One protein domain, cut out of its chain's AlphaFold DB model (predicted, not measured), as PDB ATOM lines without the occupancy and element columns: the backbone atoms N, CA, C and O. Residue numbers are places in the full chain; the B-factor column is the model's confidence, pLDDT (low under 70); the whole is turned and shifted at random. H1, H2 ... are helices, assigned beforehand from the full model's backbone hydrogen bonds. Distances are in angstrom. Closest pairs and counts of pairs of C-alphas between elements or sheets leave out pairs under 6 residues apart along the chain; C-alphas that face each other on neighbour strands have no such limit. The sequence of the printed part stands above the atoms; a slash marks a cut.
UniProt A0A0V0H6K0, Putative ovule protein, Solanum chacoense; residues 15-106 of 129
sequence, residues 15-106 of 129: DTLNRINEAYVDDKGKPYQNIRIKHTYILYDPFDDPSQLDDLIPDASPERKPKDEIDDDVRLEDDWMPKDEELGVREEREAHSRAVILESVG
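AT A GLANCE: This is residues 15 to 106 of the 129 residues of the protein "Putative ovule protein" of Solanum chacoense (UniProt A0A0V0H6K0). There is little regular structure here: one long helix, H3, sticks out at one end as an arm, while much of the rest is open loop, with the short H2 in a wide loop that sticks out, residues 40 to 60, toward the opposite end. The short H1 is at the start of the printed part, away from both other helices. The printed part has 92 residues, with helices H1, H2, H3 in that order and no named strand; the class is all helix, with 34 residues in named elements. It is extended, with a radius of gyration of the C-alphas of 21.3 A and spans of 65 by 42 by 31 A.

IN THESE COORDINATES: H3, residues 83 to 105, runs 32.7 A from C-alpha 83 at (-2.497, 51.810, -20.460) to C-alpha 105 at (-15.417, 56.823, -50.100). H2 is residues 53 to 56. H1, residues 15 to 21, begins at (16.723, 64.599, -24.624).

HOW THE PARTS SIT: H3 stands free and is apart from H1 and H2, which are also apart. Every O i to N i+4 pair is within hydrogen-bond range in H1 and H3; H2 is too short for one.

THE WHOLE: The C-alphas of Ser 51 and Gly 106 are the farthest apart, 65.5 A. Both links are long, and the printed part has no cut. Residues 66 to 74 have pLDDT under 70.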
ATOM      1  N   ASP A  15      18.123  64.981 -24.819       96.06
ATOM      2  CA  ASP A  15      16.723  64.599 -24.624       96.06
ATOM      3  C   ASP A  15      16.594  63.138 -24.164       96.06
ATOM      4  O   ASP A  15      15.838  62.839 -23.241       96.06
ATOM      5  N   THR A  16      17.392  62.235 -24.737       93.69
ATOM      6  CA  THR A  16      17.435  60.832 -24.315       93.69
ATOM      7  C   THR A  16      17.996  60.710 -22.900       93.69
ATOM      8  O   THR A  16      17.445  59.969 -22.089       93.69
ATOM      9  N   LEU A  17      19.037  61.480 -22.563       94.12
ATOM     10  CA  LEU A  17      19.583  61.515 -21.203       94.12
ATOM     11  C   LEU A  17      18.550  62.028 -20.185       94.12
ATOM     12  O   LEU A  17      18.418  61.454 -19.106       94.12
ATOM     13  N   ASN A  18      17.776  63.056 -20.545       95.06
ATOM     14  CA  ASN A  18      16.691  63.565 -19.708       95.06
ATOM     15  C   ASN A  18      15.615  62.496 -19.478       95.06
ATOM     16  O   ASN A  18      15.220  62.275 -18.338       95.06
ATOM     17  N   ARG A  19      15.218  61.759 -20.524       91.94
ATOM     18  CA  ARG A  19      14.257  60.648 -20.400       91.94
ATOM     19  C   ARG A  19      14.759  59.539 -19.476       91.94
ATOM     20  O   ARG A  19      13.978  58.983 -18.713       91.94
ATOM     21  N   ILE A  20      16.057  59.225 -19.518       93.19
ATOM     22  CA  ILE A  20      16.676  58.275 -18.577       93.19
ATOM     23  C   ILE A  20      16.582  58.807 -17.140       93.19
ATOM     24  O   ILE A  20      16.263  58.047 -16.229       93.19
ATOM     25  N   ASN A  21      16.840  60.100 -16.932       93.75
ATOM     26  CA  ASN A  21      16.783  60.732 -15.613       93.75
ATOM     27  C   ASN A  21      15.359  60.804 -15.029       93.75
ATOM     28  O   ASN A  21      15.195  60.819 -13.813       93.75
ATOM     29  N   GLU A  22      14.333  60.841 -15.877       93.62
ATOM     30  CA  GLU A  22      12.918  60.843 -15.476       93.62
ATOM     31  C   GLU A  22      12.358  59.438 -15.191       93.62
ATOM     32  O   GLU A  22      11.219  59.305 -14.744       93.62
ATOM     33  N   ALA A  23      13.141  58.380 -15.429       92.12
ATOM     34  CA  ALA A  23      12.689  57.012 -15.225       92.12
ATOM     35  C   ALA A  23      12.344  56.739 -13.752       92.12
ATOM     36  O   ALA A  23      13.114  57.041 -12.840       92.12
ATOM     37  N   TYR A  24      11.198  56.096 -13.516       90.75
ATOM     38  CA  TYR A  24      10.808  55.668 -12.177       90.75
ATOM     39  C   TYR A  24      11.772  54.602 -11.654       90.75
ATOM     40  O   TYR A  24      12.005  53.590 -12.320       90.75
ATOM     41  N   VAL A  25      12.287  54.808 -10.444       92.31
ATOM     42  CA  VAL A  25      13.245  53.916  -9.780       92.31
ATOM     43  C   VAL A  25      12.674  53.337  -8.491       92.31
ATOM     44  O   VAL A  25      11.794  53.929  -7.870       92.31
ATOM     45  N   ASP A  26      13.199  52.184  -8.087       90.44
ATOM     46  CA  ASP A  26      12.941  51.599  -6.772       90.44
ATOM     47  C   ASP A  26      13.728  52.302  -5.646       90.44
ATOM     48  O   ASP A  26      14.522  53.218  -5.880       90.44
ATOM     49  N   ASP A  27      13.572  51.817  -4.412       93.19
ATOM     50  CA  ASP A  27      14.262  52.345  -3.223       93.19
ATOM     51  C   ASP A  27      15.800  52.239  -3.284       93.19
ATOM     52  O   ASP A  27      16.506  52.855  -2.483       93.19
ATOM     53  N   LYS A  28      16.344  51.446  -4.215       92.50
ATOM     54  CA  LYS A  28      17.786  51.278  -4.452       92.50
ATOM     55  C   LYS A  28      18.281  52.133  -5.625       92.50
ATOM     56  O   LYS A  28      19.466  52.069  -5.952       92.50
ATOM     57  N   GLY A  29      17.408  52.924  -6.253       88.69
ATOM     58  CA  GLY A  29      17.727  53.751  -7.413       88.69
ATOM     59  C   GLY A  29      17.803  52.978  -8.735       88.69
ATOM     60  O   GLY A  29      18.353  53.498  -9.703       88.69
ATOM     61  N   LYS A  30      17.281  51.746  -8.806       88.88
ATOM     62  CA  LYS A  30      17.240  50.954 -10.046       88.88
ATOM     63  C   LYS A  30      15.923  51.213 -10.797       88.88
ATOM     64  O   LYS A  30      14.863  51.019 -10.195       88.88
ATOM     65  N   PRO A  31      15.949  51.560 -12.099       91.38
ATOM     66  CA  PRO A  31      14.742  51.782 -12.903       91.38
ATOM     67  C   PRO A  31      13.778  50.590 -12.930       91.38
ATOM     68  O   PRO A  31      14.212  49.442 -13.061       91.38
ATOM     69  N   TYR A  32      12.471  50.839 -12.812       88.50
ATOM     70  CA  TYR A  32      11.429  49.805 -12.910       88.50
ATOM     71  C   TYR A  32      11.326  49.215 -14.315       88.50
ATOM     72  O   TYR A  32      11.164  48.004 -14.450       88.50
ATOM     73  N   GLN A  33      11.446  50.056 -15.345       88.12
ATOM     74  CA  GLN A  33      11.571  49.617 -16.730       88.12
ATOM     75  C   GLN A  33      13.045  49.501 -17.108       88.12
ATOM     76  O   GLN A  33      13.847  50.389 -16.807       88.12
ATOM     77  N   ASN A  34      13.410  48.403 -17.764       85.62
ATOM     78  CA  ASN A  34      14.780  48.199 -18.217       85.62
ATOM     79  C   ASN A  34      15.162  49.239 -19.288       85.62
ATOM     80  O   ASN A  34      14.465  49.411 -20.282       85.62
ATOM     81  N   ILE A  35      16.308  49.904 -19.108       88.81
ATOM     82  CA  ILE A  35      16.900  50.805 -20.106       88.81
ATOM     83  C   ILE A  35      18.127  50.106 -20.685       88.81
ATOM     84  O   ILE A  35      19.045  49.743 -19.948       88.81
ATOM     85  N   ARG A  36      18.137  49.881 -22.001       86.69
ATOM     86  CA  ARG A  36      19.142  49.043 -22.670       86.69
ATOM     87  C   ARG A  36      19.763  49.754 -23.866       86.69
ATOM     88  O   ARG A  36      19.063  50.359 -24.676       86.69
ATOM     89  N   ILE A  37      21.075  49.596 -24.018       88.75
ATOM     90  CA  ILE A  37      21.780  49.936 -25.257       88.75
ATOM     91  C   ILE A  37      21.482  48.824 -26.260       88.75
ATOM     92  O   ILE A  37      21.797  47.663 -26.008       88.75
ATOM     93  N   LYS A  38      20.836  49.169 -27.376       84.56
ATOM     94  CA  LYS A  38      20.495  48.199 -28.427       84.56
ATOM     95  C   LYS A  38      21.686  47.926 -29.338       84.56
ATOM     96  O   LYS A  38      22.061  46.778 -29.534       84.56
ATOM     97  N   HIS A  39      22.274  48.996 -29.866       86.31
ATOM     98  CA  HIS A  39      23.411  48.949 -30.774       86.31
ATOM     99  C   HIS A  39      24.346  50.120 -30.498       86.31
ATOM    100  O   HIS A  39      23.901  51.192 -30.086       86.31
ATOM    101  N   THR A  40      25.624  49.906 -30.787       89.75
ATOM    102  CA  THR A  40      26.670  50.922 -30.726       89.75
ATOM    103  C   THR A  40      27.334  50.984 -32.090       89.75
ATOM    104  O   THR A  40      27.615  49.945 -32.683       89.75
ATOM    105  N   TYR A  41      27.592  52.194 -32.572       90.12
ATOM    106  CA  TYR A  41      28.295  52.427 -33.826       90.12
ATOM    107  C   TYR A  41      29.530  53.280 -33.547       90.12
ATOM    108  O   TYR A  41      29.425  54.324 -32.903       90.12
ATOM    109  N   ILE A  42      30.689  52.841 -34.035       91.50
ATOM    110  CA  ILE A  42      31.917  53.639 -34.025       91.50
ATOM    111  C   ILE A  42      31.922  54.443 -35.324       91.50
ATOM    112  O   ILE A  42      32.105  53.886 -36.402       91.50
ATOM    113  N   LEU A  43      31.647  55.746 -35.233       94.06
ATOM    114  CA  LEU A  43      31.563  56.615 -36.417       94.06
ATOM    115  C   LEU A  43      32.936  56.904 -37.028       94.06
ATOM    116  O   LEU A  43      33.055  57.106 -38.234       94.06
ATOM    117  N   TYR A  44      33.958  56.953 -36.180       94.38
ATOM    118  CA  TYR A  44      35.336  57.188 -36.572       94.38
ATOM    119  C   TYR A  44      36.251  56.450 -35.600       94.38
ATOM    120  O   TYR A  44      36.251  56.764 -34.408       94.38
ATOM    121  N   ASP A  45      36.999  55.476 -36.114       93.44
ATOM    122  CA  ASP A  45      38.048  54.790 -35.369       93.44
ATOM    123  C   ASP A  45      39.411  55.409 -35.729       93.44
ATOM    124  O   ASP A  45      39.841  55.305 -36.880       93.44
ATOM    125  N   PRO A  46      40.075  56.123 -34.801       95.69
ATOM    126  CA  PRO A  46      41.394  56.693 -35.048       95.69
ATOM    127  C   PRO A  46      42.542  55.685 -34.881       95.69
ATOM    128  O   PRO A  46      43.700  56.092 -35.017       95.69
ATOM    129  N   PHE A  47      42.265  54.430 -34.528       93.12
ATOM    130  CA  PHE A  47      43.273  53.413 -34.249       93.12
ATOM    131  C   PHE A  47      43.287  52.324 -35.327       93.12
ATOM    132  O   PHE A  47      42.268  52.020 -35.933       93.12
ATOM    133  N   ASP A  48      44.465  51.738 -35.558       93.31
ATOM    134  CA  ASP A  48      44.584  50.554 -36.410       93.31
ATOM    135  C   ASP A  48      44.030  49.323 -35.676       93.31
ATOM    136  O   ASP A  48      44.289  49.135 -34.479       93.31
ATOM    137  N   ASP A  49      43.332  48.453 -36.406       91.75
ATOM    138  CA  ASP A  49      42.756  47.231 -35.847       91.75
ATOM    139  C   ASP A  49      43.852  46.302 -35.288       91.75
ATOM    140  O   ASP A  49      44.829  45.980 -35.981       91.75
ATOM    141  N   PRO A  50      43.727  45.821 -34.036       91.12
ATOM    142  CA  PRO A  50      44.674  44.861 -33.495       91.12
ATOM    143  C   PRO A  50      44.550  43.521 -34.226       91.12
ATOM    144  O   PRO A  50      43.460  43.084 -34.579       91.12
ATOM    145  N   SER A  51      45.663  42.798 -34.361       90.31
ATOM    146  CA  SER A  51      45.748  41.539 -35.127       90.31
ATOM    147  C   SER A  51      44.794  40.412 -34.697       90.31
ATOM    148  O   SER A  51      44.724  39.399 -35.375       90.31
ATOM    149  N   GLN A  52      44.143  40.539 -33.541       90.88
ATOM    150  CA  GLN A  52      43.214  39.555 -32.971       90.88
ATOM    151  C   GLN A  52      41.760  40.050 -32.979       90.88
ATOM    152  O   GLN A  52      40.896  39.367 -32.442       90.88
ATOM    153  N   LEU A  53      41.482  41.247 -33.517       88.69
ATOM    154  CA  LEU A  53      40.146  41.839 -33.468       88.69
ATOM    155  C   LEU A  53      39.122  40.973 -34.202       88.69
ATOM    156  O   LEU A  53      38.058  40.704 -33.651       88.69
ATOM    157  N   ASP A  54      39.480  40.494 -35.393       87.25
ATOM    158  CA  ASP A  54      38.601  39.680 -36.236       87.25
ATOM    159  C   ASP A  54      38.117  38.410 -35.519       87.25
ATOM    160  O   ASP A  54      36.955  38.037 -35.645       87.25
ATOM    161  N   ASP A  55      38.970  37.789 -34.698       89.69
ATOM    162  CA  ASP A  55      38.630  36.586 -33.924       89.69
ATOM    163  C   ASP A  55      37.702  36.882 -32.725       89.69
ATOM    164  O   ASP A  55      37.116  35.964 -32.145       89.69
ATOM    165  N   LEU A  56      37.596  38.149 -32.305       87.69
ATOM    166  CA  LEU A  56      36.818  38.588 -31.141       87.69
ATOM    167  C   LEU A  56      35.449  39.166 -31.510       87.69
ATOM    168  O   LEU A  56      34.616  39.344 -30.616       87.69
ATOM    169  N   ILE A  57      35.210  39.477 -32.784       87.06
ATOM    170  CA  ILE A  57      33.924  39.997 -33.246       87.06
ATOM    171  C   ILE A  57      32.945  38.821 -33.377       87.06
ATOM    172  O   ILE A  57      33.159  37.933 -34.200       87.06
ATOM    173  N   PRO A  58      31.858  38.783 -32.589       87.56
ATOM    174  CA  PRO A  58      30.862  37.733 -32.725       87.56
ATOM    175  C   PRO A  58      30.034  37.927 -34.003       87.56
ATOM    176  O   PRO A  58      29.690  39.052 -34.366       87.56
ATOM    177  N   ASP A  59      29.625  36.819 -34.625       87.38
ATOM    178  CA  ASP A  59      28.792  36.823 -35.841       87.38
ATOM    179  C   ASP A  59      27.419  37.486 -35.641       87.38
ATOM    180  O   ASP A  59      26.777  37.939 -36.591       87.38
ATOM    181  N   ALA A  60      26.935  37.516 -34.399       85.38
ATOM    182  CA  ALA A  60      25.655  38.095 -34.036       85.38
ATOM    183  C   ALA A  60      25.710  38.734 -32.649       85.38
ATOM    184  O   ALA A  60      26.549  38.409 -31.804       85.38
ATOM    185  N   SER A  61      24.765  39.638 -32.395       80.62
ATOM    186  CA  SER A  61      24.548  40.152 -31.045       80.62
ATOM    187  C   SER A  61      24.167  39.012 -30.090       80.62
ATOM    188  O   SER A  61      23.460  38.092 -30.508       80.62
ATOM    189  N   PRO A  62      24.584  39.071 -28.814       81.94
ATOM    190  CA  PRO A  62      24.203  38.075 -27.821       81.94
ATOM    191  C   PRO A  62      22.686  37.891 -27.751       81.94
ATOM    192  O   PRO A  62      21.934  38.871 -27.745       81.94
ATOM    193  N   GLU A  63      22.234  36.643 -27.659       79.12
ATOM    194  CA  GLU A  63      20.816  36.358 -27.464       79.12
ATOM    195  C   GLU A  63      20.351  36.860 -26.092       79.12
ATOM    196  O   GLU A  63      21.081  36.815 -25.093       79.12
ATOM    197  N   ARG A  64      19.109  37.355 -26.031       71.19
ATOM    198  CA  ARG A  64      18.490  37.682 -24.745       71.19
ATOM    199  C   ARG A  64      18.371  36.401 -23.930       71.19
ATOM    200  O   ARG A  64      17.890  35.390 -24.437       71.19
ATOM    201  N   LYS A  65      18.743  36.474 -22.649       70.75
ATOM    202  CA  LYS A  65      18.449  35.389 -21.712       70.75
ATOM    203  C   LYS A  65      16.937  35.119 -21.700       70.75
ATOM    204  O   LYS A  65      16.169  36.087 -21.745       70.75
ATOM    205  N   PRO A  66      16.506  33.848 -21.644       66.12
ATOM    206  CA  PRO A  66      15.097  33.508 -21.503       66.12
ATOM    207  C   PRO A  66      14.511  34.194 -20.269       66.12
ATOM    208  O   PRO A  66      15.183  34.261 -19.242       66.12
ATOM    209  N   LYS A  67      13.259  34.669 -20.352       61.66
ATOM    210  CA  LYS A  67      12.569  35.355 -19.241       61.66
ATOM    211  C   LYS A  67      12.610  34.558 -17.930       61.66
ATOM    212  O   LYS A  67      12.714  35.151 -16.867       61.66
ATOM    213  N   ASP A  68      12.608  33.229 -18.022       60.53
ATOM    214  CA  ASP A  68      12.620  32.314 -16.874       60.53
ATOM    215  C   ASP A  68      13.989  32.204 -16.169       60.53
ATOM    216  O   ASP A  68      14.072  31.684 -15.059       60.53
ATOM    217  N   GLU A  69      15.069  32.686 -16.795       56.72
ATOM    218  CA  GLU A  69      16.425  32.733 -16.219       56.72
ATOM    219  C   GLU A  69      16.809  34.130 -15.708       56.72
ATOM    220  O   GLU A  69      17.925  34.341 -15.217       56.72
ATOM    221  N   ILE A  70      15.907  35.103 -15.852       59.84
ATOM    222  CA  ILE A  70      16.079  36.443 -15.306       59.84
ATOM    223  C   ILE A  70      15.469  36.419 -13.905       59.84
ATOM    224  O   ILE A  70      14.263  36.266 -13.739       59.84
ATOM    225  N   ASP A  71      16.324  36.523 -12.890       58.00
ATOM    226  CA  ASP A  71      15.923  36.691 -11.490       58.00
ATOM    227  C   ASP A  71      15.278  38.077 -11.326       58.00
ATOM    228  O   ASP A  71      15.932  39.052 -10.946       58.00
ATOM    229  N   ASP A  72      14.021  38.210 -11.752       57.34
ATOM    230  CA  ASP A  72      13.340  39.496 -11.776       57.34
ATOM    231  C   ASP A  72      12.541  39.722 -10.492       57.34
ATOM    232  O   ASP A  72      11.412  39.265 -10.300       57.34
ATOM    233  N   ASP A  73      13.129  40.573  -9.657       58.06
ATOM    234  CA  ASP A  73      12.450  41.645  -8.927       58.06
ATOM    235  C   ASP A  73      11.534  42.422  -9.912       58.06
ATOM    236  O   ASP A  73      11.922  43.475 -10.408       58.06
ATOM    237  N   VAL A  74      10.377  41.850 -10.282       64.44
ATOM    238  CA  VAL A  74       9.271  42.391 -11.110       64.44
ATOM    239  C   VAL A  74       9.637  43.660 -11.906       64.44
ATOM    240  O   VAL A  74       9.288  44.775 -11.511       64.44
ATOM    241  N   ARG A  75      10.368  43.516 -13.021       75.25
ATOM    242  CA  ARG A  75      10.713  44.638 -13.913       75.25
ATOM    243  C   ARG A  75       9.815  44.685 -15.136       75.25
ATOM    244  O   ARG A  75       9.303  43.673 -15.605       75.25
ATOM    245  N   LEU A  76       9.641  45.896 -15.648       81.12
ATOM    246  CA  LEU A  76       8.910  46.168 -16.874       81.12
ATOM    247  C   LEU A  76       9.874  46.031 -18.053       81.12
ATOM    248  O   LEU A  76      11.016  46.504 -18.015       81.12
ATOM    249  N   GLU A  77       9.414  45.346 -19.090       81.12
ATOM    250  CA  GLU A  77      10.190  45.120 -20.305       81.12
ATOM    251  C   GLU A  77      10.147  46.341 -21.230       81.12
ATOM    252  O   GLU A  77       9.344  47.260 -21.061       81.12
ATOM    253  N   ASP A  78      11.040  46.361 -22.218       71.94
ATOM    254  CA  ASP A  78      11.184  47.483 -23.156       71.94
ATOM    255  C   ASP A  78       9.900  47.772 -23.966       71.94
ATOM    256  O   ASP A  78       9.729  48.876 -24.472       71.94
ATOM    257  N   ASP A  79       9.028  46.773 -24.138       73.94
ATOM    258  CA  ASP A  79       7.746  46.856 -24.849       73.94
ATOM    259  C   ASP A  79       6.573  47.260 -23.946       73.94
ATOM    260  O   ASP A  79       5.455  47.452 -24.426       73.94
ATOM    261  N   TRP A  80       6.813  47.400 -22.641       80.88
ATOM    262  CA  TRP A  80       5.794  47.842 -21.709       80.88
ATOM    263  C   TRP A  80       5.475  49.325 -21.905       80.88
ATOM    264  O   TRP A  80       6.368  50.172 -21.967       80.88
ATOM    265  N   MET A  81       4.181  49.631 -21.940       72.94
ATOM    266  CA  MET A  81       3.649  50.980 -22.068       72.94
ATOM    267  C   MET A  81       2.486  51.151 -21.077       72.94
ATOM    268  O   MET A  81       1.703  50.212 -20.886       72.94
ATOM    269  N   PRO A  82       2.345  52.317 -20.425       77.94
ATOM    270  CA  PRO A  82       1.179  52.615 -19.602       77.94
ATOM    271  C   PRO A  82      -0.120  52.495 -20.412       77.94
ATOM    272  O   PRO A  82      -0.177  52.889 -21.575       77.94
ATOM    273  N   LYS A  83      -1.197  52.004 -19.785       76.56
ATOM    274  CA  LYS A  83      -2.497  51.810 -20.460       76.56
ATOM    275  C   LYS A  83      -3.047  53.080 -21.111       76.56
ATOM    276  O   LYS A  83      -3.664  52.989 -22.164       76.56
ATOM    277  N   ASP A  84      -2.842  54.239 -20.494       73.44
ATOM    278  CA  ASP A  84      -3.365  55.506 -21.014       73.44
ATOM    279  C   ASP A  84      -2.649  55.925 -22.311       73.44
ATOM    280  O   ASP A  84      -3.291  56.393 -23.250       73.44
ATOM    281  N   GLU A  85      -1.340  55.674 -22.411       75.50
ATOM    282  CA  GLU A  85      -0.577  55.875 -23.651       75.50
ATOM    283  C   GLU A  85      -0.971  54.850 -24.724       75.50
ATOM    284  O   GLU A  85      -1.154  55.211 -25.886       75.50
ATOM    285  N   GLU A  86      -1.188  53.586 -24.339       78.38
ATOM    286  CA  GLU A  86      -1.676  52.545 -25.253       78.38
ATOM    287  C   GLU A  86      -3.032  52.907 -25.872       78.38
ATOM    288  O   GLU A  86      -3.238  52.741 -27.078       78.38
ATOM    289  N   LEU A  87      -3.944  53.436 -25.053       78.81
ATOM    290  CA  LEU A  87      -5.245  53.921 -25.501       78.81
ATOM    291  C   LEU A  87      -5.099  55.092 -26.474       78.81
ATOM    292  O   LEU A  87      -5.724  55.050 -27.529       78.81
ATOM    293  N   GLY A  88      -4.238  56.071 -26.183       79.69
ATOM    294  CA  GLY A  88      -3.988  57.199 -27.086       79.69
ATOM    295  C   GLY A  88      -3.455  56.762 -28.454       79.69
ATOM    296  O   GLY A  88      -4.007  57.141 -29.486       79.69
ATOM    297  N   VAL A  89      -2.445  55.884 -28.480       79.38
ATOM    298  CA  VAL A  89      -1.887  55.332 -29.731       79.38
ATOM    299  C   VAL A  89      -2.946  54.555 -30.514       79.38
ATOM    300  O   VAL A  89      -3.000  54.607 -31.747       79.38
ATOM    301  N   ARG A  90      -3.806  53.811 -29.815       79.38
ATOM    302  CA  ARG A  90      -4.904  53.078 -30.440       79.38
ATOM    303  C   ARG A  90      -5.962  54.021 -31.009       79.38
ATOM    304  O   ARG A  90      -6.388  53.804 -32.140       79.38
ATOM    305  N   GLU A  91      -6.370  55.043 -30.266       85.88
ATOM    306  CA  GLU A  91      -7.332  56.050 -30.722       85.88
ATOM    307  C   GLU A  91      -6.813  56.803 -31.946       85.88
ATOM    308  O   GLU A  91      -7.555  56.971 -32.911       85.88
ATOM    309  N   GLU A  92      -5.533  57.180 -31.961       85.50
ATOM    310  CA  GLU A  92      -4.893  57.841 -33.100       85.50
ATOM    311  C   GLU A  92      -4.864  56.929 -34.335       85.50
ATOM    312  O   GLU A  92      -5.264  57.339 -35.427       85.50
ATOM    313  N   ARG A  93      -4.497  55.651 -34.166       86.31
ATOM    314  CA  ARG A  93      -4.560  54.652 -35.247       86.31
ATOM    315  C   ARG A  93      -5.979  54.428 -35.759       86.31
ATOM    316  O   ARG A  93      -6.180  54.290 -36.966       86.31
ATOM    317  N   GLU A  94      -6.962  54.360 -34.863       89.31
ATOM    318  CA  GLU A  94      -8.371  54.213 -35.229       89.31
ATOM    319  C   GLU A  94      -8.882  55.457 -35.967       89.31
ATOM    320  O   GLU A  94      -9.574  55.315 -36.975       89.31
ATOM    321  N   ALA A  95      -8.523  56.660 -35.517       87.62
ATOM    322  CA  ALA A  95      -8.870  57.919 -36.169       87.62
ATOM    323  C   ALA A  95      -8.249  58.019 -37.568       87.62
ATOM    324  O   ALA A  95      -8.970  58.292 -38.527       87.62
ATOM    325  N   HIS A  96      -6.959  57.702 -37.704       88.69
ATOM    326  CA  HIS A  96      -6.269  57.657 -38.993       88.69
ATOM    327  C   HIS A  96      -6.921  56.635 -39.937       88.69
ATOM    328  O   HIS A  96      -7.246  56.948 -41.077       88.69
ATOM    329  N   SER A  97      -7.204  55.420 -39.455       90.81
ATOM    330  CA  SER A  97      -7.900  54.396 -40.246       90.81
ATOM    331  C   SER A  97      -9.276  54.872 -40.733       90.81
ATOM    332  O   SER A  97      -9.625  54.695 -41.901       90.81
ATOM    333  N   ARG A  98     -10.049  55.546 -39.869       88.38
ATOM    334  CA  ARG A  98     -11.341  56.144 -40.246       88.38
ATOM    335  C   ARG A  98     -11.180  57.247 -41.294       88.38
ATOM    336  O   ARG A  98     -11.993  57.298 -42.213       88.38
ATOM    337  N   ALA A  99     -10.158  58.092 -41.179       89.06
ATOM    338  CA  ALA A  99      -9.878  59.150 -42.149       89.06
ATOM    339  C   ALA A  99      -9.560  58.569 -43.540       89.06
ATOM    340  O   ALA A  99     -10.187  58.962 -44.520       89.06
ATOM    341  N   VAL A 100      -8.706  57.543 -43.613       92.00
ATOM    342  CA  VAL A 100      -8.380  56.830 -44.868       92.00
ATOM    343  C   VAL A 100      -9.625  56.218 -45.525       92.00
ATOM    344  O   VAL A 100      -9.777  56.238 -46.750       92.00
ATOM    345  N   ILE A 101     -10.556  55.682 -44.726       93.44
ATOM    346  CA  ILE A 101     -11.826  55.150 -45.243       93.44
ATOM    347  C   ILE A 101     -12.692  56.271 -45.829       93.44
ATOM    348  O   ILE A 101     -13.238  56.103 -46.919       93.44
ATOM    349  N   LEU A 102     -12.818  57.406 -45.136       89.19
ATOM    350  CA  LEU A 102     -13.605  58.550 -45.607       89.19
ATOM    351  C   LEU A 102     -13.033  59.142 -46.900       89.19
ATOM    352  O   LEU A 102     -13.799  59.514 -47.785       89.19
ATOM    353  N   GLU A 103     -11.708  59.174 -47.043       92.12
ATOM    354  CA  GLU A 103     -11.048  59.566 -48.292       92.12
ATOM    355  C   GLU A 103     -11.394  58.590 -49.425       92.12
ATOM    356  O   GLU A 103     -11.820  59.000 -50.502       92.12
ATOM    357  N   SER A 104     -11.302  57.284 -49.159       92.38
ATOM    358  CA  SER A 104     -11.596  56.237 -50.148       92.38
ATOM    359  C   SER A 104     -13.048  56.267 -50.642       92.38
ATOM    360  O   SER A 104     -13.321  55.946 -51.798       92.38
ATOM    361  N   VAL A 105     -13.992  56.636 -49.768       93.38
ATOM    362  CA  VAL A 105     -15.417  56.823 -50.100       93.38
ATOM    363  C   VAL A 105     -15.665  58.165 -50.810       93.38
ATOM    364  O   VAL A 105     -16.680  58.318 -51.490       93.38
ATOM    365  N   GLY A 106     -14.721  59.107 -50.718       88.75
ATOM    366  CA  GLY A 106     -14.814  60.454 -51.285       88.75
ATOM    367  C   GLY A 106     -15.534  61.465 -50.386       88.75
ATOM    368  O   GLY A 106     -15.897  62.540 -50.860       88.75
TER     369      GLY A 106